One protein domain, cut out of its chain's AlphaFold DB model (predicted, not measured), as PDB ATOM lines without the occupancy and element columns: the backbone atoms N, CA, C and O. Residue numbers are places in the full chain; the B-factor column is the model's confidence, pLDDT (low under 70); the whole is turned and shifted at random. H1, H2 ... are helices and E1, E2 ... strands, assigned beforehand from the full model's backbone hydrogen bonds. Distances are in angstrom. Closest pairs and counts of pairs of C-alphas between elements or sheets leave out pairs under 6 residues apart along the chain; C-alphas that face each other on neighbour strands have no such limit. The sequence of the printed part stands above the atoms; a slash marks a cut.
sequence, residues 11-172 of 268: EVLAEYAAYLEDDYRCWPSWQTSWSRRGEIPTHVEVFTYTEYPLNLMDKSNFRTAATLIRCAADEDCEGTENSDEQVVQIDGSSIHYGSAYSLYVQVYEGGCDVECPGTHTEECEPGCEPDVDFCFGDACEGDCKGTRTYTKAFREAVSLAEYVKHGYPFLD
ATOM      1  N   GLU A  11      29.613 -21.833  36.934       84.88
ATOM      2  CA  GLU A  11      28.610 -21.487  37.957       84.88
ATOM      3  C   GLU A  11      27.733 -22.701  38.287       84.88
ATOM      4  O   GLU A  11      27.568 -23.041  39.459       84.88
ATOM      5  N   VAL A  12      27.259 -23.416  37.266       87.75
ATOM      6  CA  VAL A  12      26.502 -24.664  37.422       87.75
ATOM      7  C   VAL A  12      27.384 -25.766  38.017       87.75
ATOM      8  O   VAL A  12      26.954 -26.485  38.920       87.75
ATOM      9  N   LEU A  13      28.651 -25.872  37.600       86.69
ATOM     10  CA  LEU A  13      29.595 -26.811  38.222       86.69
ATOM     11  C   LEU A  13      29.811 -26.505  39.713       86.69
ATOM     12  O   LEU A  13      29.897 -27.428  40.525       86.69
ATOM     13  N   ALA A  14      29.861 -25.225  40.092       84.88
ATOM     14  CA  ALA A  14      29.972 -24.815  41.489       84.88
ATOM     15  C   ALA A  14      28.715 -25.146  42.309       84.88
ATOM     16  O   ALA A  14      28.851 -25.534  43.471       84.88
ATOM     17  N   GLU A  15      27.518 -25.053  41.719       88.19
ATOM     18  CA  GLU A  15      26.262 -25.454  42.369       88.19
ATOM     19  C   GLU A  15      26.269 -26.945  42.729       88.19
ATOM     20  O   GLU A  15      26.026 -27.301  43.882       88.19
ATOM     21  N   TYR A  16      26.614 -27.816  41.777       88.94
ATOM     22  CA  TYR A  16      26.708 -29.257  42.031       88.94
ATOM     23  C   TYR A  16      27.840 -29.596  43.010       88.94
ATOM     24  O   TYR A  16      27.685 -30.456  43.875       88.94
ATOM     25  N   ALA A  17      28.974 -28.895  42.925       86.19
ATOM     26  CA  ALA A  17      30.096 -29.087  43.839       86.19
ATOM     27  C   ALA A  17      29.759 -28.711  45.291       86.19
ATOM     28  O   ALA A  17      30.354 -29.265  46.217       86.19
ATOM     29  N   ALA A  18      28.807 -27.796  45.510       83.69
ATOM     30  CA  ALA A  18      28.340 -27.433  46.846       83.69
ATOM     31  C   ALA A  18      27.646 -28.603  47.569       83.69
ATOM     32  O   ALA A  18      27.594 -28.608  48.797       83.69
ATOM     33  N   TYR A  19      27.192 -29.640  46.849       83.81
ATOM     34  CA  TYR A  19      26.650 -30.859  47.465       83.81
ATOM     35  C   TYR A  19      27.687 -31.665  48.256       83.81
ATOM     36  O   TYR A  19      27.301 -32.544  49.015       83.81
ATOM     37  N   LEU A  20      28.984 -31.344  48.168       79.81
ATOM     38  CA  LEU A  20      29.987 -31.886  49.094       79.81
ATOM     39  C   LEU A  20      29.724 -31.493  50.555       79.81
ATOM     40  O   LEU A  20      30.139 -32.214  51.459       79.81
ATOM     41  N   GLU A  21      29.052 -30.363  50.785       77.88
ATOM     42  CA  GLU A  21      28.648 -29.902  52.119       77.88
ATOM     43  C   GLU A  21      27.308 -30.517  52.569       77.88
ATOM     44  O   GLU A  21      26.891 -30.322  53.710       77.88
ATOM     45  N   ASP A  22      26.627 -31.259  51.687       78.88
ATOM     46  CA  ASP A  22      25.377 -31.955  51.984       78.88
ATOM     47  C   ASP A  22      25.656 -33.418  52.356       78.88
ATOM     48  O   ASP A  22      25.900 -34.266  51.497       78.88
ATOM     49  N   ASP A  23      25.552 -33.720  53.652       73.00
ATOM     50  CA  ASP A  23      25.731 -35.060  54.225       73.00
ATOM     51  C   ASP A  23      24.822 -36.143  53.597       73.00
ATOM     52  O   ASP A  23      25.071 -37.332  53.803       73.00
ATOM     53  N   TYR A  24      23.768 -35.774  52.859       75.06
ATOM     54  CA  TYR A  24      22.888 -36.717  52.155       75.06
ATOM     55  C   TYR A  24      23.320 -36.998  50.713       75.06
ATOM     56  O   TYR A  24      22.932 -38.017  50.151       75.06
ATOM     57  N   ARG A  25      24.100 -36.098  50.106       80.56
ATOM     58  CA  ARG A  25      24.455 -36.139  48.679       80.56
ATOM     59  C   ARG A  25      25.946 -36.297  48.437       80.56
ATOM     60  O   ARG A  25      26.366 -36.343  47.287       80.56
ATOM     61  N   CYS A  26      26.753 -36.376  49.484       81.19
ATOM     62  CA  CYS A  26      28.192 -36.540  49.370       81.19
ATOM     63  C   CYS A  26      28.636 -37.980  49.665       81.19
ATOM     64  O   CYS A  26      27.916 -38.777  50.275       81.19
ATOM     65  N   TRP A  27      29.849 -38.319  49.231       75.50
ATOM     66  CA  TRP A  27      30.524 -39.556  49.600       75.50
ATOM     67  C   TRP A  27      31.990 -39.309  50.005       75.50
ATOM     68  O   TRP A  27      32.688 -38.542  49.330       75.50
ATOM     69  N   PRO A  28      32.482 -39.988  51.064       71.88
ATOM     70  CA  PRO A  28      31.713 -40.837  51.986       71.88
ATOM     71  C   PRO A  28      30.783 -40.008  52.887       71.88
ATOM     72  O   PRO A  28      31.129 -38.898  53.278       71.88
ATOM     73  N   SER A  29      29.625 -40.561  53.261       68.75
ATOM     74  CA  SER A  29      28.681 -39.907  54.177       68.75
ATOM     75  C   SER A  29      28.152 -40.845  55.260       68.75
ATOM     76  O   SER A  29      28.298 -42.073  55.204       68.75
ATOM     77  N   TRP A  30      27.528 -40.258  56.286       62.28
ATOM     78  CA  TRP A  30      26.869 -41.015  57.354       62.28
ATOM     79  C   TRP A  30      25.745 -41.902  56.818       62.28
ATOM     80  O   TRP A  30      25.525 -42.996  57.341       62.28
ATOM     81  N   GLN A  31      25.042 -41.454  55.775       63.59
ATOM     82  CA  GLN A  31      23.915 -42.181  55.201       63.59
ATOM     83  C   GLN A  31      24.358 -43.438  54.461       63.59
ATOM     84  O   GLN A  31      23.672 -44.459  54.513       63.59
ATOM     85  N   THR A  32      25.528 -43.407  53.831       64.62
ATOM     86  CA  THR A  32      26.034 -44.588  53.143       64.62
ATOM     87  C   THR A  32      26.674 -45.606  54.079       64.62
ATOM     88  O   THR A  32      26.930 -46.730  53.666       64.62
ATOM     89  N   SER A  33      26.828 -45.291  55.371       61.91
ATOM     90  CA  SER A  33      27.475 -46.143  56.385       61.91
ATOM     91  C   SER A  33      28.984 -46.350  56.174       61.91
ATOM     92  O   SER A  33      29.572 -47.226  56.811       61.91
ATOM     93  N   TRP A  34      29.617 -45.528  55.329       61.41
ATOM     94  CA  TRP A  34      31.050 -45.607  55.011       61.41
ATOM     95  C   TRP A  34      31.887 -44.462  55.582       61.41
ATOM     96  O   TRP A  34      33.105 -44.505  55.460       61.41
ATOM     97  N   SER A  35      31.286 -43.484  56.266       58.22
ATOM     98  CA  SER A  35      32.051 -42.404  56.893       58.22
ATOM     99  C   SER A  35      32.922 -42.919  58.048       58.22
ATOM    100  O   SER A  35      32.398 -43.308  59.103       58.22
ATOM    101  N   ARG A  36      34.255 -42.860  57.922       55.62
ATOM    102  CA  ARG A  36      35.127 -42.861  59.109       55.62
ATOM    103  C   ARG A  36      35.224 -41.445  59.666       55.62
ATOM    104  O   ARG A  36      35.217 -40.455  58.943       55.62
ATOM    105  N   ARG A  37      35.335 -41.333  60.992       49.88
ATOM    106  CA  ARG A  37      35.491 -40.042  61.678       49.88
ATOM    107  C   ARG A  37      36.745 -39.322  61.155       49.88
ATOM    108  O   ARG A  37      37.849 -39.748  61.486       49.88
ATOM    109  N   GLY A  38      36.555 -38.237  60.401       54.66
ATOM    110  CA  GLY A  38      37.628 -37.397  59.851       54.66
ATOM    111  C   GLY A  38      37.894 -37.550  58.348       54.66
ATOM    112  O   GLY A  38      38.814 -36.905  57.859       54.66
ATOM    113  N   GLU A  39      37.133 -38.372  57.620       64.06
ATOM    114  CA  GLU A  39      37.189 -38.398  56.151       64.06
ATOM    115  C   GLU A  39      36.448 -37.187  55.568       64.06
ATOM    116  O   GLU A  39      35.360 -36.837  56.025       64.06
ATOM    117  N   ILE A  40      37.069 -36.529  54.587       68.25
ATOM    118  CA  ILE A  40      36.512 -35.362  53.897       68.25
ATOM    119  C   ILE A  40      35.755 -35.875  52.665       68.25
ATOM    120  O   ILE A  40      36.352 -36.634  51.899       68.25
ATOM    121  N   PRO A  41      34.486 -35.483  52.446       78.00
ATOM    122  CA  PRO A  41      33.758 -35.860  51.244       78.00
ATOM    123  C   PRO A  41      34.449 -35.346  49.980       78.00
ATOM    124  O   PRO A  41      34.847 -34.181  49.902       78.00
ATOM    125  N   THR A  42      34.574 -36.217  48.985       81.31
ATOM    126  CA  THR A  42      35.235 -35.914  47.704       81.31
ATOM    127  C   THR A  42      34.321 -36.108  46.503       81.31
ATOM    128  O   THR A  42      34.569 -35.516  45.450       81.31
ATOM    129  N   HIS A  43      33.252 -36.890  46.659       87.31
ATOM    130  CA  HIS A  43      32.322 -37.223  45.587       87.31
ATOM    131  C   HIS A  43      30.921 -36.709  45.899       87.31
ATOM    132  O   HIS A  43      30.531 -36.637  47.066       87.31
ATOM    133  N   VAL A  44      30.151 -36.398  44.860       89.81
ATOM    134  CA  VAL A  44      28.737 -36.010  44.973       89.81
ATOM    135  C   VAL A  44      27.846 -36.957  44.182       89.81
ATOM    136  O   VAL A  44      28.244 -37.440  43.125       89.81
ATOM    137  N   GLU A  45      26.654 -37.229  44.699       91.25
ATOM    138  CA  GLU A  45      25.600 -37.984  44.028       91.25
ATOM    139  C   GLU A  45      25.064 -37.166  42.849       91.25
ATOM    140  O   GLU A  45      24.638 -36.022  43.020       91.25
ATOM    141  N   VAL A  46      25.090 -37.750  41.648       91.06
ATOM    142  CA  VAL A  46      24.619 -37.077  40.423       91.06
ATOM    143  C   VAL A  46      23.456 -37.818  39.761       91.06
ATOM    144  O   VAL A  46      22.537 -37.176  39.259       91.06
ATOM    145  N   PHE A  47      23.464 -39.154  39.787       91.94
ATOM    146  CA  PHE A  47      22.399 -39.990  39.227       91.94
ATOM    147  C   PHE A  47      21.964 -41.055  40.226       91.94
ATOM    148  O   PHE A  47      22.803 -41.720  40.835       91.94
ATOM    149  N   THR A  48      20.654 -41.261  40.319       89.38
ATOM    150  CA  THR A  48      20.042 -42.226  41.233       89.38
ATOM    151  C   THR A  48      18.856 -42.877  40.541       89.38
ATOM    152  O   THR A  48      18.113 -42.199  39.835       89.38
ATOM    153  N   TYR A  49      18.641 -44.169  40.772       89.25
ATOM    154  CA  TYR A  49      17.369 -44.811  40.449       89.25
ATOM    155  C   TYR A  49      16.953 -45.781  41.555       89.25
ATOM    156  O   TYR A  49      17.776 -46.319  42.301       89.25
ATOM    157  N   THR A  50      15.649 -46.009  41.660       85.62
ATOM    158  CA  THR A  50      15.062 -47.005  42.559       85.62
ATOM    159  C   THR A  50      14.394 -48.096  41.745       85.62
ATOM    160  O   THR A  50      13.733 -47.805  40.755       85.62
ATOM    161  N   GLU A  51      14.501 -49.349  42.182       82.12
ATOM    162  CA  GLU A  51      13.762 -50.453  41.546       82.12
ATOM    163  C   GLU A  51      12.246 -50.354  41.739       82.12
ATOM    164  O   GLU A  51      11.493 -50.958  40.981       82.12
ATOM    165  N   TYR A  52      11.790 -49.615  42.756       77.44
ATOM    166  CA  TYR A  52      10.373 -49.486  43.065       77.44
ATOM    167  C   TYR A  52      10.000 -48.068  43.541       77.44
ATOM    168  O   TYR A  52      10.600 -47.586  44.510       77.44
ATOM    169  N   PRO A  53       8.971 -47.430  42.945       76.19
ATOM    170  CA  PRO A  53       8.248 -47.886  41.749       76.19
ATOM    171  C   PRO A  53       9.186 -47.986  40.533       76.19
ATOM    172  O   PRO A  53      10.175 -47.257  40.466       76.19
ATOM    173  N   LEU A  54       8.907 -48.926  39.622       78.88
ATOM    174  CA  LEU A  54       9.721 -49.126  38.422       78.88
ATOM    175  C   LEU A  54       9.693 -47.845  37.583       78.88
ATOM    176  O   LEU A  54       8.621 -47.348  37.258       78.88
ATOM    177  N   ASN A  55      10.870 -47.324  37.254       86.56
ATOM    178  CA  ASN A  55      11.038 -46.214  36.325       86.56
ATOM    179  C   ASN A  55      12.151 -46.599  35.343       86.56
ATOM    180  O   ASN A  55      13.338 -46.569  35.692       86.56
ATOM    181  N   LEU A  56      11.774 -47.032  34.136       87.94
ATOM    182  CA  LEU A  56      12.743 -47.522  33.153       87.94
ATOM    183  C   LEU A  56      13.553 -46.388  32.535       87.94
ATOM    184  O   LEU A  56      14.698 -46.607  32.141       87.94
ATOM    185  N   MET A  57      13.003 -45.175  32.493       89.38
ATOM    186  CA  MET A  57      13.735 -43.984  32.068       89.38
ATOM    187  C   MET A  57      14.901 -43.692  33.021       89.38
ATOM    188  O   MET A  57      16.036 -43.561  32.568       89.38
ATOM    189  N   ASP A  58      14.659 -43.665  34.334       89.88
ATOM    190  CA  ASP A  58      15.719 -43.412  35.322       89.88
ATOM    191  C   ASP A  58      16.770 -44.531  35.310       89.88
ATOM    192  O   ASP A  58      17.969 -44.259  35.372       89.88
ATOM    193  N   LYS A  59      16.337 -45.791  35.170       91.12
ATOM    194  CA  LYS A  59      17.239 -46.949  35.060       91.12
ATOM    195  C   LYS A  59      18.127 -46.871  33.813       91.12
ATOM    196  O   LYS A  59      19.329 -47.118  33.916       91.12
ATOM    197  N   SER A  60      17.551 -46.530  32.660       91.62
ATOM    198  CA  SER A  60      18.284 -46.366  31.401       91.62
ATOM    199  C   SER A  60      19.286 -45.213  31.492       91.62
ATOM    200  O   SER A  60      20.487 -45.398  31.284       91.62
ATOM    201  N   ASN A  61      18.830 -44.041  31.948       93.12
ATOM    202  CA  ASN A  61      19.690 -42.878  32.156       93.12
ATOM    203  C   ASN A  61      20.839 -43.182  33.118       93.12
ATOM    204  O   ASN A  61      21.976 -42.810  32.845       93.12
ATOM    205  N   PHE A  62      20.577 -43.897  34.212       93.19
ATOM    206  CA  PHE A  62      21.617 -44.296  35.153       93.19
ATOM    207  C   PHE A  62      22.695 -45.169  34.496       93.19
ATOM    208  O   PHE A  62      23.885 -44.905  34.668       93.19
ATOM    209  N   ARG A  63      22.301 -46.193  33.724       91.94
ATOM    210  CA  ARG A  63      23.241 -47.101  33.041       91.94
ATOM    211  C   ARG A  63      24.091 -46.364  32.014       91.94
ATOM    212  O   ARG A  63      25.317 -46.503  32.012       91.94
ATOM    213  N   THR A  64      23.451 -45.548  31.184       93.19
ATOM    214  CA  THR A  64      24.130 -44.767  30.150       93.19
ATOM    215  C   THR A  64      25.059 -43.725  30.766       93.19
ATOM    216  O   THR A  64      26.223 -43.636  30.370       93.19
ATOM    217  N   ALA A  65      24.601 -42.993  31.787       93.31
ATOM    218  CA  ALA A  65      25.425 -42.020  32.500       93.31
ATOM    219  C   ALA A  65      26.652 -42.679  33.136       93.31
ATOM    220  O   ALA A  65      27.765 -42.189  32.961       93.31
ATOM    221  N   ALA A  66      26.482 -43.814  33.817       92.06
ATOM    222  CA  ALA A  66      27.589 -44.520  34.453       92.06
ATOM    223  C   ALA A  66      28.677 -44.930  33.443       92.06
ATOM    224  O   ALA A  66      29.865 -44.823  33.748       92.06
ATOM    225  N   THR A  67      28.293 -45.359  32.238       91.25
ATOM    226  CA  THR A  67      29.243 -45.661  31.156       91.25
ATOM    227  C   THR A  67      29.957 -44.404  30.659       91.25
ATOM    228  O   THR A  67      31.186 -44.377  30.620       91.25
ATOM    229  N   LEU A  68      29.213 -43.347  30.313       91.88
ATOM    230  CA  LEU A  68      29.784 -42.115  29.754       91.88
ATOM    231  C   LEU A  68      30.721 -41.403  30.741       91.88
ATOM    232  O   LEU A  68      31.807 -40.972  30.362       91.88
ATOM    233  N   ILE A  69      30.349 -41.351  32.022       92.50
ATOM    234  CA  ILE A  69      31.151 -40.713  33.073       92.50
ATOM    235  C   ILE A  69      32.459 -41.478  33.303       92.50
ATOM    236  O   ILE A  69      33.521 -40.861  33.397       92.50
ATOM    237  N   ARG A  70      32.421 -42.818  33.340       91.19
ATOM    238  CA  ARG A  70      33.643 -43.637  33.442       91.19
ATOM    239  C   ARG A  70      34.551 -43.445  32.230       91.19
ATOM    240  O   ARG A  70      35.752 -43.262  32.388       91.19
ATOM    241  N   CYS A  71      33.978 -43.402  31.029       89.25
ATOM    242  CA  CYS A  71      34.724 -43.094  29.812       89.25
ATOM    243  C   CYS A  71      35.407 -41.722  29.851       89.25
ATOM    244  O   CYS A  71      36.521 -41.583  29.344       89.25
ATOM    245  N   ALA A  72      34.753 -40.717  30.442       88.75
ATOM    246  CA  ALA A  72      35.323 -39.386  30.616       88.75
ATOM    247  C   ALA A  72      36.478 -39.369  31.632       88.75
ATOM    248  O   ALA A  72      37.443 -38.629  31.428       88.75
ATOM    249  N   ALA A  73      36.405 -40.188  32.687       86.81
ATOM    250  CA  ALA A  73      37.490 -40.362  33.657       86.81
ATOM    251  C   ALA A  73      38.744 -41.001  33.026       86.81
ATOM    252  O   ALA A  73      39.864 -40.590  33.324       86.81
ATOM    253  N   ASP A  74      38.550 -41.964  32.122       84.31
ATOM    254  CA  ASP A  74      39.624 -42.793  31.553       84.31
ATOM    255  C   ASP A  74      40.172 -42.318  30.197       84.31
ATOM    256  O   ASP A  74      40.974 -43.022  29.595       84.31
ATOM    257  N   GLU A  75      39.773 -41.139  29.707       71.00
ATOM    258  CA  GLU A  75      40.218 -40.600  28.410       71.00
ATOM    259  C   GLU A  75      40.096 -41.620  27.252       71.00
ATOM    260  O   GLU A  75      41.102 -42.026  26.684       71.00
ATOM    261  N   ASP A  76      38.857 -41.984  26.881       63.44
ATOM    262  CA  ASP A  76      38.487 -42.888  25.762       63.44
ATOM    263  C   ASP A  76      38.069 -44.327  26.158       63.44
ATOM    264  O   ASP A  76      38.197 -45.265  25.369       63.44
ATOM    265  N   CYS A  77      37.463 -44.505  27.341       69.75
ATOM    266  CA  CYS A  77      36.814 -45.759  27.783       69.75
ATOM    267  C   CYS A  77      37.738 -46.977  27.983       69.75
ATOM    268  O   CYS A  77      37.249 -48.102  28.132       69.75
ATOM    269  N   GLU A  78      39.058 -46.803  27.987       66.12
ATOM    270  CA  GLU A  78      39.972 -47.871  28.380       66.12
ATOM    271  C   GLU A  78      39.963 -47.958  29.907       66.12
ATOM    272  O   GLU A  78      40.675 -47.205  30.545       66.12
ATOM    273  N   GLY A  79      39.135 -48.827  30.499       63.41
ATOM    274  CA  GLY A  79      39.000 -48.951  31.961       63.41
ATOM    275  C   GLY A  79      40.342 -48.873  32.709       63.41
ATOM    276  O   GLY A  79      41.182 -49.764  32.540       63.41
ATOM    277  N   THR A  80      40.547 -47.830  33.522       65.69
ATOM    278  CA  THR A  80      41.766 -47.621  34.324       65.69
ATOM    279  C   THR A  80      41.469 -47.475  35.819       65.69
ATOM    280  O   THR A  80      40.322 -47.367  36.238       65.69
ATOM    281  N   GLU A  81      42.526 -47.428  36.640       70.19
ATOM    282  CA  GLU A  81      42.417 -47.103  38.072       70.19
ATOM    283  C   GLU A  81      41.770 -45.718  38.316       70.19
ATOM    284  O   GLU A  81      41.209 -45.496  39.387       70.19
ATOM    285  N   ASN A  82      41.787 -44.804  37.331       72.25
ATOM    286  CA  ASN A  82      41.199 -43.470  37.471       72.25
ATOM    287  C   ASN A  82      39.665 -43.499  37.523       72.25
ATOM    288  O   ASN A  82      39.087 -42.798  38.351       72.25
ATOM    289  N   SER A  83      38.979 -44.277  36.675       76.56
ATOM    290  CA  SER A  83      37.513 -44.375  36.747       76.56
ATOM    291  C   SER A  83      37.030 -45.083  38.010       76.56
ATOM    292  O   SER A  83      36.002 -44.684  38.556       76.56
ATOM    293  N   ASP A  84      37.791 -46.056  38.516       76.44
ATOM    294  CA  ASP A  84      37.515 -46.724  39.793       76.44
ATOM    295  C   ASP A  84      37.640 -45.762  40.991       76.44
ATOM    296  O   ASP A  84      36.903 -45.890  41.971       76.44
ATOM    297  N   GLU A  85      38.551 -44.782  40.924       79.50
ATOM    298  CA  GLU A  85      38.692 -43.743  41.951       79.50
ATOM    299  C   GLU A  85      37.637 -42.637  41.797       79.50
ATOM    300  O   GLU A  85      36.979 -42.259  42.770       79.50
ATOM    301  N   GLN A  86      37.442 -42.123  40.580       83.44
ATOM    302  CA  GLN A  86      36.592 -40.957  40.331       83.44
ATOM    303  C   GLN A  86      35.093 -41.277  40.332       83.44
ATOM    304  O   GLN A  86      34.286 -40.365  40.524       83.44
ATOM    305  N   VAL A  87      34.698 -42.538  40.125       87.00
ATOM    306  CA  VAL A  87      33.293 -42.941  39.983       87.00
ATOM    307  C   VAL A  87      32.952 -44.070  40.951       87.00
ATOM    308  O   VAL A  87      33.249 -45.240  40.720       87.00
ATOM    309  N   VAL A  88      32.234 -43.729  42.017       87.06
ATOM    310  CA  VAL A  88      31.750 -44.690  43.009       87.06
ATOM    311  C   VAL A  88      30.288 -45.009  42.724       87.06
ATOM    312  O   VAL A  88      29.408 -44.157  42.841       87.06
ATOM    313  N   GLN A  89      30.015 -46.262  42.377       87.75
ATOM    314  CA  GLN A  89      28.657 -46.770  42.215       87.75
ATOM    315  C   GLN A  89      28.256 -47.560  43.460       87.75
ATOM    316  O   GLN A  89      28.951 -48.494  43.863       87.75
ATOM    317  N   ILE A  90      27.131 -47.188  44.066       83.94
ATOM    318  CA  ILE A  90      26.551 -47.912  45.194       83.94
ATOM    319  C   ILE A  90      25.371 -48.722  44.694       83.94
ATOM    320  O   ILE A  90      24.324 -48.173  44.352       83.94
ATOM    321  N   ASP A  91      25.562 -50.038  44.683       81.44
ATOM    322  CA  ASP A  91      24.546 -50.986  44.257       81.44
ATOM    323  C   ASP A  91      23.672 -51.416  45.433       81.44
ATOM    324  O   ASP A  91      24.149 -51.973  46.426       81.44
ATOM    325  N   GLY A  92      22.368 -51.191  45.294       67.62
ATOM    326  CA  GLY A  92      21.344 -51.855  46.088       67.62
ATOM    327  C   GLY A  92      21.391 -51.586  47.590       67.62
ATOM    328  O   GLY A  92      21.404 -52.517  48.401       67.62
ATOM    329  N   SER A  93      21.323 -50.312  47.982       65.88
ATOM    330  CA  SER A  93      20.971 -49.996  49.367       65.88
ATOM    331  C   SER A  93      19.506 -50.375  49.616       65.88
ATOM    332  O   SER A  93      18.598 -49.936  48.908       65.88
ATOM    333  N   SER A  94      19.276 -51.257  50.595       58.84
ATOM    334  CA  SER A  94      17.923 -51.694  50.940       58.84
ATOM    335  C   SER A  94      17.161 -50.541  51.583       58.84
ATOM    336  O   SER A  94      17.458 -50.133  52.708       58.84
ATOM    337  N   ILE A  95      16.154 -50.041  50.877       61.62
ATOM    338  CA  ILE A  95      15.145 -49.140  51.428       61.62
ATOM    339  C   ILE A  95      13.846 -49.919  51.646       61.62
ATOM    340  O   ILE A  95      13.655 -51.001  51.098       61.62
ATOM    341  N   HIS A  96      12.933 -49.387  52.463       51.53
ATOM    342  CA  HIS A  96      11.709 -50.084  52.894       51.53
ATOM    343  C   HIS A  96      10.815 -50.642  51.764       51.53
ATOM    344  O   HIS A  96       9.923 -51.435  52.063       51.53
ATOM    345  N   TYR A  97      11.049 -50.262  50.504       56.44
ATOM    346  CA  TYR A  97      10.235 -50.643  49.352       56.44
ATOM    347  C   TYR A  97      11.029 -51.103  48.120       56.44
ATOM    348  O   TYR A  97      10.407 -51.346  47.099       56.44
ATOM    349  N   GLY A  98      12.354 -51.264  48.189       68.56
ATOM    350  CA  GLY A  98      13.156 -51.687  47.034       68.56
ATOM    351  C   GLY A  98      14.654 -51.469  47.228       68.56
ATOM    352  O   GLY A  98      15.116 -51.199  48.341       68.56
ATOM    353  N   SER A  99      15.402 -51.572  46.134       81.44
ATOM    354  CA  SER A  99      16.834 -51.279  46.086       81.44
ATOM    355  C   SER A  99      17.050 -49.903  45.451       81.44
ATOM    356  O   SER A  99      16.486 -49.620  44.391       81.44
ATOM    357  N   ALA A 100      17.836 -49.043  46.100       83.31
ATOM    358  CA  ALA A 100      18.273 -47.769  45.531       83.31
ATOM    359  C   ALA A 100      19.727 -47.864  45.060       83.31
ATOM    360  O   ALA A 100      20.579 -48.417  45.767       83.31
ATOM    361  N   TYR A 101      19.977 -47.308  43.879       89.00
ATOM    362  CA  TYR A 101      21.265 -47.276  43.201       89.00
ATOM    363  C   TYR A 101      21.673 -45.827  43.001       89.00
ATOM    364  O   TYR A 101      20.876 -45.045  42.487       89.00
ATOM    365  N   SER A 102      22.903 -45.491  43.373       89.81
ATOM    366  CA  SER A 102      23.416 -44.119  43.319       89.81
ATOM    367  C   SER A 102      24.801 -44.086  42.684       89.81
ATOM    368  O   SER A 102      25.634 -44.963  42.937       89.81
ATOM    369  N   LEU A 103      25.049 -43.054  41.883       91.88
ATOM    370  CA  LEU A 103      26.327 -42.773  41.245       91.88
ATOM    371  C   LEU A 103      26.943 -41.520  41.870       91.88
ATOM    372  O   LEU A 103      26.403 -40.419  41.731       91.88
ATOM    373  N   TYR A 104      28.079 -41.701  42.535       90.69
ATOM    374  CA  TYR A 104      28.864 -40.646  43.160       90.69
ATOM    375  C   TYR A 104      30.103 -40.343  42.318       90.69
ATOM    376  O   TYR A 104      30.848 -41.253  41.958       90.69
ATOM    377  N   VAL A 105      30.346 -39.067  42.028       91.75
ATOM    378  CA  VAL A 105      31.432 -38.629  41.138       91.75
ATOM    379  C   VAL A 105      32.356 -37.652  41.854       91.75
ATOM    380  O   VAL A 105      31.886 -36.698  42.476       91.75
ATOM    381  N   GLN A 106      33.666 -37.887  41.775       89.69
ATOM    382  CA  GLN A 106      34.689 -37.054  42.403       89.69
ATOM    383  C   GLN A 106      34.695 -35.656  41.795       89.69
ATOM    384  O   GLN A 106      34.894 -35.508  40.593       89.69
ATOM    385  N   VAL A 107      34.546 -34.624  42.625       87.56
ATOM    386  CA  VAL A 107      34.389 -33.245  42.144       87.56
ATOM    387  C   VAL A 107      35.705 -32.662  41.631       87.56
ATOM    388  O   VAL A 107      35.739 -32.091  40.542       87.56
ATOM    389  N   TYR A 108      36.791 -32.795  42.395       84.44
ATOM    390  CA  TYR A 108      38.058 -32.110  42.125       84.44
ATOM    391  C   TYR A 108      39.204 -33.079  41.824       84.44
ATOM    392  O   TYR A 108      39.306 -34.139  42.442       84.44
ATOM    393  N   GLU A 109      40.074 -32.679  40.895       77.62
ATOM    394  CA  GLU A 109      41.345 -33.344  40.598       77.62
ATOM    395  C   GLU A 109      42.281 -33.273  41.810       77.62
ATOM    396  O   GLU A 109      42.531 -32.186  42.339       77.62
ATOM    397  N   GLY A 110      42.827 -34.424  42.212       58.16
ATOM    398  CA  GLY A 110      43.664 -34.552  43.403       58.16
ATOM    399  C   GLY A 110      42.861 -34.437  44.704       58.16
ATOM    400  O   GLY A 110      42.072 -33.515  44.909       58.16
ATOM    401  N   GLY A 111      43.063 -35.384  45.623       47.81
ATOM    402  CA  GLY A 111      42.556 -35.255  46.990       47.81
ATOM    403  C   GLY A 111      43.121 -34.008  47.681       47.81
ATOM    404  O   GLY A 111      44.106 -33.423  47.227       47.81
ATOM    405  N   CYS A 112      42.515 -33.591  48.797       41.00
ATOM    406  CA  CYS A 112      43.148 -32.585  49.651       41.00
ATOM    407  C   CYS A 112      44.532 -33.106  50.042       41.00
ATOM    408  O   CYS A 112      44.630 -34.133  50.718       41.00
ATOM    409  N   ASP A 113      45.585 -32.428  49.589       37.06
ATOM    410  CA  ASP A 113      46.940 -32.788  49.975       37.06
ATOM    411  C   ASP A 113      47.020 -32.728  51.507       37.06
ATOM    412  O   ASP A 113      46.525 -31.781  52.129       37.06
ATOM    413  N   VAL A 114      47.606 -33.752  52.133       39.69
ATOM    414  CA  VAL A 114      47.800 -33.774  53.599       39.69
ATOM    415  C   VAL A 114      48.682 -32.585  54.020       39.69
ATOM    416  O   VAL A 114      48.619 -32.112  55.152       39.69
ATOM    417  N   GLU A 115      49.447 -32.071  53.054       37.50
ATOM    418  CA  GLU A 115      50.201 -30.828  53.068       37.50
ATOM    419  C   GLU A 115      49.476 -29.729  52.271       37.50
ATOM    420  O   GLU A 115      50.050 -29.116  51.374       37.50
ATOM    421  N   CYS A 116      48.208 -29.447  52.572       37.38
ATOM    422  CA  CYS A 116      47.604 -28.166  52.214       37.38
ATOM    423  C   CYS A 116      47.817 -27.189  53.383       37.38
ATOM    424  O   CYS A 116      46.908 -27.014  54.202       37.38
ATOM    425  N   PRO A 117      49.004 -26.557  53.532       39.38
ATOM    426  CA  PRO A 117      49.120 -25.411  54.403       39.38
ATOM    427  C   PRO A 117      48.254 -24.340  53.749       39.38
ATOM    428  O   PRO A 117      48.521 -23.915  52.620       39.38
ATOM    429  N   GLY A 118      47.176 -23.943  54.425       35.56
ATOM    430  CA  GLY A 118      46.423 -22.764  54.026       35.56
ATOM    431  C   GLY A 118      47.417 -21.657  53.696       35.56
ATOM    432  O   GLY A 118      48.365 -21.407  54.447       35.56
ATOM    433  N   THR A 119      47.284 -21.058  52.515       32.41
ATOM    434  CA  THR A 119      48.150 -19.933  52.181       32.41
ATOM    435  C   THR A 119      47.861 -18.831  53.190       32.41
ATOM    436  O   THR A 119      46.708 -18.454  53.387       32.41
ATOM    437  N   HIS A 120      48.915 -18.356  53.859       31.23
ATOM    438  CA  HIS A 120      48.878 -17.171  54.705       31.23
ATOM    439  C   HIS A 120      48.198 -16.032  53.938       31.23
ATOM    440  O   HIS A 120      48.820 -15.384  53.094       31.23
ATOM    441  N   THR A 121      46.926 -15.782  54.220       33.91
ATOM    442  CA  THR A 121      46.323 -14.486  53.933       33.91
ATOM    443  C   THR A 121      46.651 -13.556  55.101       33.91
ATOM    444  O   THR A 121      46.991 -14.002  56.199       33.91
ATOM    445  N   GLU A 122      46.643 -12.246  54.854       37.47
ATOM    446  CA  GLU A 122      47.128 -11.205  55.777       37.47
ATOM    447  C   GLU A 122      46.327 -11.090  57.100       37.47
ATOM    448  O   GLU A 122      46.591 -10.195  57.901       37.47
ATOM    449  N   GLU A 123      45.384 -12.003  57.354       35.03
ATOM    450  CA  GLU A 123      44.465 -12.012  58.498       35.03
ATOM    451  C   GLU A 123      44.772 -13.094  59.554       35.03
ATOM    452  O   GLU A 123      43.954 -13.341  60.437       35.03
ATOM    453  N   CYS A 124      45.959 -13.715  59.558       34.16
ATOM    454  CA  CYS A 124      46.366 -14.519  60.719       34.16
ATOM    455  C   CYS A 124      46.641 -13.615  61.938       34.16
ATOM    456  O   CYS A 124      47.632 -12.877  61.968       34.16
ATOM    457  N   GLU A 125      45.798 -13.701  62.974       31.70
ATOM    458  CA  GLU A 125      46.089 -13.121  64.292       31.70
ATOM    459  C   GLU A 125      47.457 -13.617  64.822       31.70
ATOM    460  O   GLU A 125      47.853 -14.758  64.568       31.70
ATOM    461  N   PRO A 126      48.205 -12.785  65.579       33.59
ATOM    462  CA  PRO A 126      49.626 -12.980  65.893       33.59
ATOM    463  C   PRO A 126      49.888 -14.034  66.992       33.59
ATOM    464  O   PRO A 126      50.643 -13.788  67.934       33.59
ATOM    465  N   GLY A 127      49.247 -15.200  66.892       35.97
ATOM    466  CA  GLY A 127      49.368 -16.327  67.819       35.97
ATOM    467  C   GLY A 127      49.758 -17.663  67.175       35.97
ATOM    468  O   GLY A 127      50.022 -18.610  67.912       35.97
ATOM    469  N   CYS A 128      49.826 -17.760  65.844       38.38
ATOM    470  CA  CYS A 128      50.321 -18.957  65.163       38.38
ATOM    471  C   CYS A 128      51.857 -18.984  65.216       38.38
ATOM    472  O   CYS A 128      52.522 -18.096  64.678       38.38
ATOM    473  N   GLU A 129      52.423 -19.976  65.906       38.50
ATOM    474  CA  GLU A 129      53.871 -20.192  65.940       38.50
ATOM    475  C   GLU A 129      54.377 -20.522  64.523       38.50
ATOM    476  O   GLU A 129      53.880 -21.464  63.908       38.50
ATOM    477  N   PRO A 130      55.372 -19.789  63.994       41.00
ATOM    478  CA  PRO A 130      55.865 -19.965  62.624       41.00
ATOM    479  C   PRO A 130      56.638 -21.277  62.389       41.00
ATOM    480  O   PRO A 130      57.054 -21.533  61.265       41.00
ATOM    481  N   ASP A 131      56.838 -22.093  63.431       41.69
ATOM    482  CA  ASP A 131      57.679 -23.298  63.405       41.69
ATOM    483  C   ASP A 131      56.864 -24.612  63.400       41.69
ATOM    484  O   ASP A 131      57.436 -25.700  63.497       41.69
ATOM    485  N   VAL A 132      55.533 -24.537  63.305       41.84
ATOM    486  CA  VAL A 132      54.641 -25.701  63.185       41.84
ATOM    487  C   VAL A 132      53.890 -25.635  61.858       41.84
ATOM    488  O   VAL A 132      52.886 -24.944  61.737       41.84
ATOM    489  N   ASP A 133      54.371 -26.403  60.876       39.91
ATOM    490  CA  ASP A 133      53.844 -26.538  59.500       39.91
ATOM    491  C   ASP A 133      52.401 -27.095  59.399       39.91
ATOM    492  O   ASP A 133      51.954 -27.498  58.328       39.91
ATOM    493  N   PHE A 134      51.638 -27.141  60.495       38.72
ATOM    494  CA  PHE A 134      50.299 -27.725  60.523       38.72
ATOM    495  C   PHE A 134      49.315 -26.828  61.275       38.72
ATOM    496  O   PHE A 134      49.406 -26.667  62.494       38.72
ATOM    497  N   CYS A 135      48.314 -26.308  60.562       37.66
ATOM    498  CA  CYS A 135      47.100 -25.789  61.186       37.66
ATOM    499  C   CYS A 135      46.127 -26.950  61.438       37.66
ATOM    500  O   CYS A 135      45.789 -27.690  60.517       37.66
ATOM    501  N   PHE A 136      45.666 -27.110  62.681       31.91
ATOM    502  CA  PHE A 136      44.603 -28.054  63.039       31.91
ATOM    503  C   PHE A 136      43.382 -27.300  63.574       31.91
ATOM    504  O   PHE A 136      43.508 -26.496  64.497       31.91
ATOM    505  N   GLY A 137      42.198 -27.647  63.063       34.75
ATOM    506  CA  GLY A 137      40.900 -27.212  63.586       34.75
ATOM    507  C   GLY A 137      40.200 -26.135  62.755       34.75
ATOM    508  O   GLY A 137      40.758 -25.598  61.803       34.75
ATOM    509  N   ASP A 138      38.969 -25.822  63.165       34.94
ATOM    510  CA  ASP A 138      37.973 -24.937  62.525       34.94
ATOM    511  C   ASP A 138      38.415 -23.462  62.345       34.94
ATOM    512  O   ASP A 138      37.602 -22.600  62.024       34.94
ATOM    513  N   ALA A 139      39.694 -23.156  62.590       37.16
ATOM    514  CA  ALA A 139      40.300 -21.826  62.561       37.16
ATOM    515  C   ALA A 139      41.122 -21.545  61.286       37.16
ATOM    516  O   ALA A 139      41.758 -20.497  61.187       37.16
ATOM    517  N   CYS A 140      41.117 -22.450  60.301       39.06
ATOM    518  CA  CYS A 140      41.577 -22.129  58.950       39.06
ATOM    519  C   CYS A 140      40.520 -21.265  58.241       39.06
ATOM    520  O   CYS A 140      39.745 -21.765  57.429       39.06
ATOM    521  N   GLU A 141      40.476 -19.965  58.540       39.16
ATOM    522  CA  GLU A 141      39.833 -18.994  57.651       39.16
ATOM    523  C   GLU A 141      40.790 -18.704  56.491       39.16
ATOM    524  O   GLU A 141      41.774 -17.977  56.601       39.16
ATOM    525  N   GLY A 142      40.534 -19.375  55.375       41.09
ATOM    526  CA  GLY A 142      41.318 -19.279  54.158       41.09
ATOM    527  C   GLY A 142      40.807 -20.309  53.172       41.09
ATOM    528  O   GLY A 142      40.541 -21.453  53.534       41.09
ATOM    529  N   ASP A 143      40.628 -19.897  51.923       40.84
ATOM    530  CA  ASP A 143      40.173 -20.771  50.856       40.84
ATOM    531  C   ASP A 143      41.282 -21.802  50.573       40.84
ATOM    532  O   ASP A 143      42.091 -21.635  49.666       40.84
ATOM    533  N   CYS A 144      41.334 -22.911  51.327       41.34
ATOM    534  CA  CYS A 144      42.117 -24.120  50.998       41.34
ATOM    535  C   CYS A 144      41.576 -24.814  49.726       41.34
ATOM    536  O   CYS A 144      41.693 -26.023  49.517       41.34
ATOM    537  N   LYS A 145      40.924 -24.038  48.863       43.50
ATOM    538  CA  LYS A 145      40.642 -24.333  47.481       43.50
ATOM    539  C   LYS A 145      41.855 -23.815  46.726       43.50
ATOM    540  O   LYS A 145      41.907 -22.646  46.372       43.50
ATOM    541  N   GLY A 146      42.844 -24.671  46.462       39.00
ATOM    542  CA  GLY A 146      43.804 -24.389  45.388       39.00
ATOM    543  C   GLY A 146      43.069 -24.076  44.073       39.00
ATOM    544  O   GLY A 146      41.853 -23.897  44.041       39.00
ATOM    545  N   THR A 147      43.749 -24.065  42.930       45.59
ATOM    546  CA  THR A 147      43.036 -24.103  41.640       45.59
ATOM    547  C   THR A 147      42.322 -25.452  41.510       45.59
ATOM    548  O   THR A 147      42.836 -26.380  40.888       45.59
ATOM    549  N   ARG A 148      41.180 -25.585  42.189       63.88
ATOM    550  CA  ARG A 148      40.339 -26.763  42.300       63.88
ATOM    551  C   ARG A 148      39.763 -27.007  40.920       63.88
ATOM    552  O   ARG A 148      38.751 -26.434  40.531       63.88
ATOM    553  N   THR A 149      40.502 -27.777  40.139       79.38
ATOM    554  CA  THR A 149      40.124 -28.105  38.775       79.38
ATOM    555  C   THR A 149      39.121 -29.237  38.868       79.38
ATOM    556  O   THR A 149      39.400 -30.253  39.499       79.38
ATOM    557  N   TYR A 150      37.935 -29.035  38.300       86.62
ATOM    558  CA  TYR A 150      36.923 -30.081  38.230       86.62
ATOM    559  C   TYR A 150      37.424 -31.271  37.418       86.62
ATOM    560  O   TYR A 150      38.006 -31.060  36.347       86.62
ATOM    561  N   THR A 151      37.158 -32.487  37.901       88.56
ATOM    562  CA  THR A 151      37.502 -33.701  37.154       88.56
ATOM    563  C   THR A 151      36.738 -33.761  35.834       88.56
ATOM    564  O   THR A 151      35.646 -33.194  35.691       88.56
ATOM    565  N   LYS A 152      37.292 -34.471  34.846       90.06
ATOM    566  CA  LYS A 152      36.575 -34.737  33.587       90.06
ATOM    567  C   LYS A 152      35.284 -35.518  33.833       90.06
ATOM    568  O   LYS A 152      34.257 -35.168  33.258       90.06
ATOM    569  N   ALA A 153      35.324 -36.497  34.738       90.81
ATOM    570  CA  ALA A 153      34.156 -37.266  35.153       90.81
ATOM    571  C   ALA A 153      33.050 -36.367  35.725       90.81
ATOM    572  O   ALA A 153      31.889 -36.500  35.348       90.81
ATOM    573  N   PHE A 154      33.397 -35.414  36.595       92.31
ATOM    574  CA  PHE A 154      32.424 -34.499  37.190       92.31
ATOM    575  C   PHE A 154      31.807 -33.557  36.160       92.31
ATOM    576  O   PHE A 154      30.590 -33.386  36.137       92.31
ATOM    577  N   ARG A 155      32.624 -32.985  35.266       92.62
ATOM    578  CA  ARG A 155      32.122 -32.140  34.172       92.62
ATOM    579  C   ARG A 155      31.145 -32.903  33.277       92.62
ATOM    580  O   ARG A 155      30.083 -32.373  32.957       92.62
ATOM    581  N   GLU A 156      31.476 -34.147  32.930       93.06
ATOM    582  CA  GLU A 156      30.596 -35.033  32.162       93.06
ATOM    583  C   GLU A 156      29.289 -35.305  32.916       93.06
ATOM    584  O   GLU A 156      28.202 -35.121  32.374       93.06
ATOM    585  N   ALA A 157      29.383 -35.674  34.196       94.31
ATOM    586  CA  ALA A 157      28.229 -36.007  35.018       94.31
ATOM    587  C   ALA A 157      27.240 -34.837  35.129       94.31
ATOM    588  O   ALA A 157      26.039 -35.030  34.933       94.31
ATOM    589  N   VAL A 158      27.737 -33.621  35.377       94.06
ATOM    590  CA  VAL A 158      26.893 -32.418  35.438       94.06
ATOM    591  C   VAL A 158      26.311 -32.086  34.063       94.06
ATOM    592  O   VAL A 158      25.128 -31.766  33.975       94.06
ATOM    593  N   SER A 159      27.085 -32.229  32.979       92.75
ATOM    594  CA  SER A 159      26.564 -32.037  31.617       92.75
ATOM    595  C   SER A 159      25.396 -32.972  31.323       92.75
ATOM    596  O   SER A 159      24.388 -32.536  30.771       92.75
ATOM    597  N   LEU A 160      25.515 -34.253  31.675       93.38
ATOM    598  CA  LEU A 160      24.452 -35.235  31.464       93.38
ATOM    599  C   LEU A 160      23.236 -34.939  32.352       93.38
ATOM    600  O   LEU A 160      22.104 -35.009  31.876       93.38
ATOM    601  N   ALA A 161      23.450 -34.567  33.618       92.19
ATOM    602  CA  ALA A 161      22.363 -34.236  34.540       92.19
ATOM    603  C   ALA A 161      21.563 -33.014  34.062       92.19
ATOM    604  O   ALA A 161      20.332 -33.042  34.035       92.19
ATOM    605  N   GLU A 162      22.251 -31.961  33.619       91.81
ATOM    606  CA  GLU A 162      21.619 -30.761  33.072       91.81
ATOM    607  C   GLU A 162      20.940 -31.036  31.724       91.81
ATOM    608  O   GLU A 162      19.847 -30.524  31.477       91.81
ATOM    609  N   TYR A 163      21.515 -31.898  30.878       89.69
ATOM    610  CA  TYR A 163      20.889 -32.342  29.627       89.69
ATOM    611  C   TYR A 163      19.535 -33.027  29.879       89.69
ATOM    612  O   TYR A 163      18.534 -32.665  29.251       89.69
ATOM    613  N   VAL A 164      19.479 -33.939  30.858       89.50
ATOM    614  CA  VAL A 164      18.231 -34.608  31.264       89.50
ATOM    615  C   VAL A 164      17.239 -33.612  31.865       89.50
ATOM    616  O   VAL A 164      16.070 -33.573  31.473       89.50
ATOM    617  N   LYS A 165      17.705 -32.737  32.761       87.56
ATOM    618  CA  LYS A 165      16.886 -31.724  33.445       87.56
ATOM    619  C   LYS A 165      16.269 -30.690  32.494       87.56
ATOM    620  O   LYS A 165      15.149 -30.239  32.736       87.56
ATOM    621  N   HIS A 166      16.972 -30.299  31.427       84.44
ATOM    622  CA  HIS A 166      16.583 -29.184  30.553       84.44
ATOM    623  C   HIS A 166      15.899 -29.569  29.235       84.44
ATOM    624  O   HIS A 166      15.608 -28.678  28.431       84.44
ATOM    625  N   GLY A 167      15.538 -30.839  29.035       69.25
ATOM    626  CA  GLY A 167      14.550 -31.193  28.006       69.25
ATOM    627  C   GLY A 167      14.815 -32.451  27.194       69.25
ATOM    628  O   GLY A 167      14.077 -32.683  26.238       69.25
ATOM    629  N   TYR A 168      15.812 -33.258  27.555       79.00
ATOM    630  CA  TYR A 168      16.086 -34.530  26.892       79.00
ATOM    631  C   TYR A 168      15.946 -35.684  27.888       79.00
ATOM    632  O   TYR A 168      16.918 -36.045  28.543       79.00
ATOM    633  N   PRO A 169      14.740 -36.260  28.033       82.62
ATOM    634  CA  PRO A 169      14.453 -37.231  29.090       82.62
ATOM    635  C   PRO A 169      15.286 -38.516  29.006       82.62
ATOM    636  O   PRO A 169      15.399 -39.209  30.011       82.62
ATOM    637  N   PHE A 170      15.887 -38.812  27.849       85.81
ATOM    638  CA  PHE A 170      16.692 -40.007  27.617       85.81
ATOM    639  C   PHE A 170      18.122 -39.645  27.218       85.81
ATOM    640  O   PHE A 170      18.349 -38.834  26.314       85.81
ATOM    641  N   LEU A 171      19.088 -40.286  27.872       88.25
ATOM    642  CA  LEU A 171      20.486 -40.294  27.445       88.25
ATOM    643  C   LEU A 171      20.726 -41.294  26.308       88.25
ATOM    644  O   LEU A 171      21.564 -41.036  25.443       88.25
ATOM    645  N   ASP A 172      19.978 -42.397  26.302       89.12
ATOM    646  CA  ASP A 172      19.970 -43.401  25.242       89.12
ATOM    647  C   ASP A 172      18.535 -43.911  25.027       89.12
ATOM    648  O   ASP A 172      17.975 -44.621  25.861       89.12
TER     649      ASP A 172
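Overview. This is residues 11 to 172 of the 268 residues of an uncharacterized protein of Streptomyces cinnamoneus (UniProt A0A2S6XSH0). A small, strongly twisted three-stranded sheet has two helices, H2 and H4, side by side over one face, while H1 crosses H4 near the E1 edge. From this body the long loop between E3 and H4 reaches far out and folds back; its residues 125 to 132 stick out free. The printed part has 162 residues, 75 of them, under half, in named elements: H1 E1 H2 H3 E2 E3 H4, of mixed class. The sheet's order is E1 - E3 - E2, all antiparallel. The whole is elongated, 60 by 37 by 30 A, and only just loose, close to compact, with a radius of gyration of the C-alphas of 18.5 A.

Along the chain. Find C-alpha 11 at (28.610, -21.487, 37.957); from there H1 runs to residue 21. Strand E1, residues 43 to 50, spans 20.1 A and bends by 57 degrees at residue 46. Look for C-alpha 56 at (12.743, -47.522, 33.153), where H2 begins; it runs 25.8 A to residue 73. H3 is residues 81 to 86. E2, residues 87 to 95, spans 22.3 A and bends by 50 degrees at residue 92; E3, residues 98 to 106, spans 26.4 A. H4, residues 152 to 165, ends 19.9 A on at C-alpha 165, (16.886, -31.724, 33.445).

Arrangement. Start at inner strand E3: N 103 and O 47 of E1 are within hydrogen-bond range at 2.8 A, and N 88 of E2 and O 104 at 2.8 A. E2 and E3 form a hairpin. E1, H2 H3, E2 make a split strand-helix-strand unit, two strands running the same way with E3 between them, and its crossover is right-handed. H2 and H4 on one face of the sheet make two layers, helices over strands. H2 has a height over the sheet of 9.1 A. With its residues 65 to 73 alone, H2 touches H4 at a shallow tilt of 25 degrees, opposite ways; the closest C-alphas, of Ala 73 and Ala 153, are 4.8 A apart. H1 only grazes the sheet with its residues 16 to 21. Residues 70 to 73 of H2 alone touch H3, which only grazes the sheet; the closest C-alphas, of Ala 73 and Ser 83, are 5.1 A apart. Every O i to N i+4 pair is within hydrogen-bond range in H2, H3 and H4, and 4 of 7 in H1.

Size, cuts and confidence. The C-alphas farthest apart, of Leu 54 and Pro 126, are 60.4 A apart. The printed part has no cut. Look for the long links from H1 to E1 and from E3 to H4, of 21 and 45 residues. Mean pLDDT of the printed part is 71.1; 64 residues are under 70, among them 29 to 40 and 110 to 148.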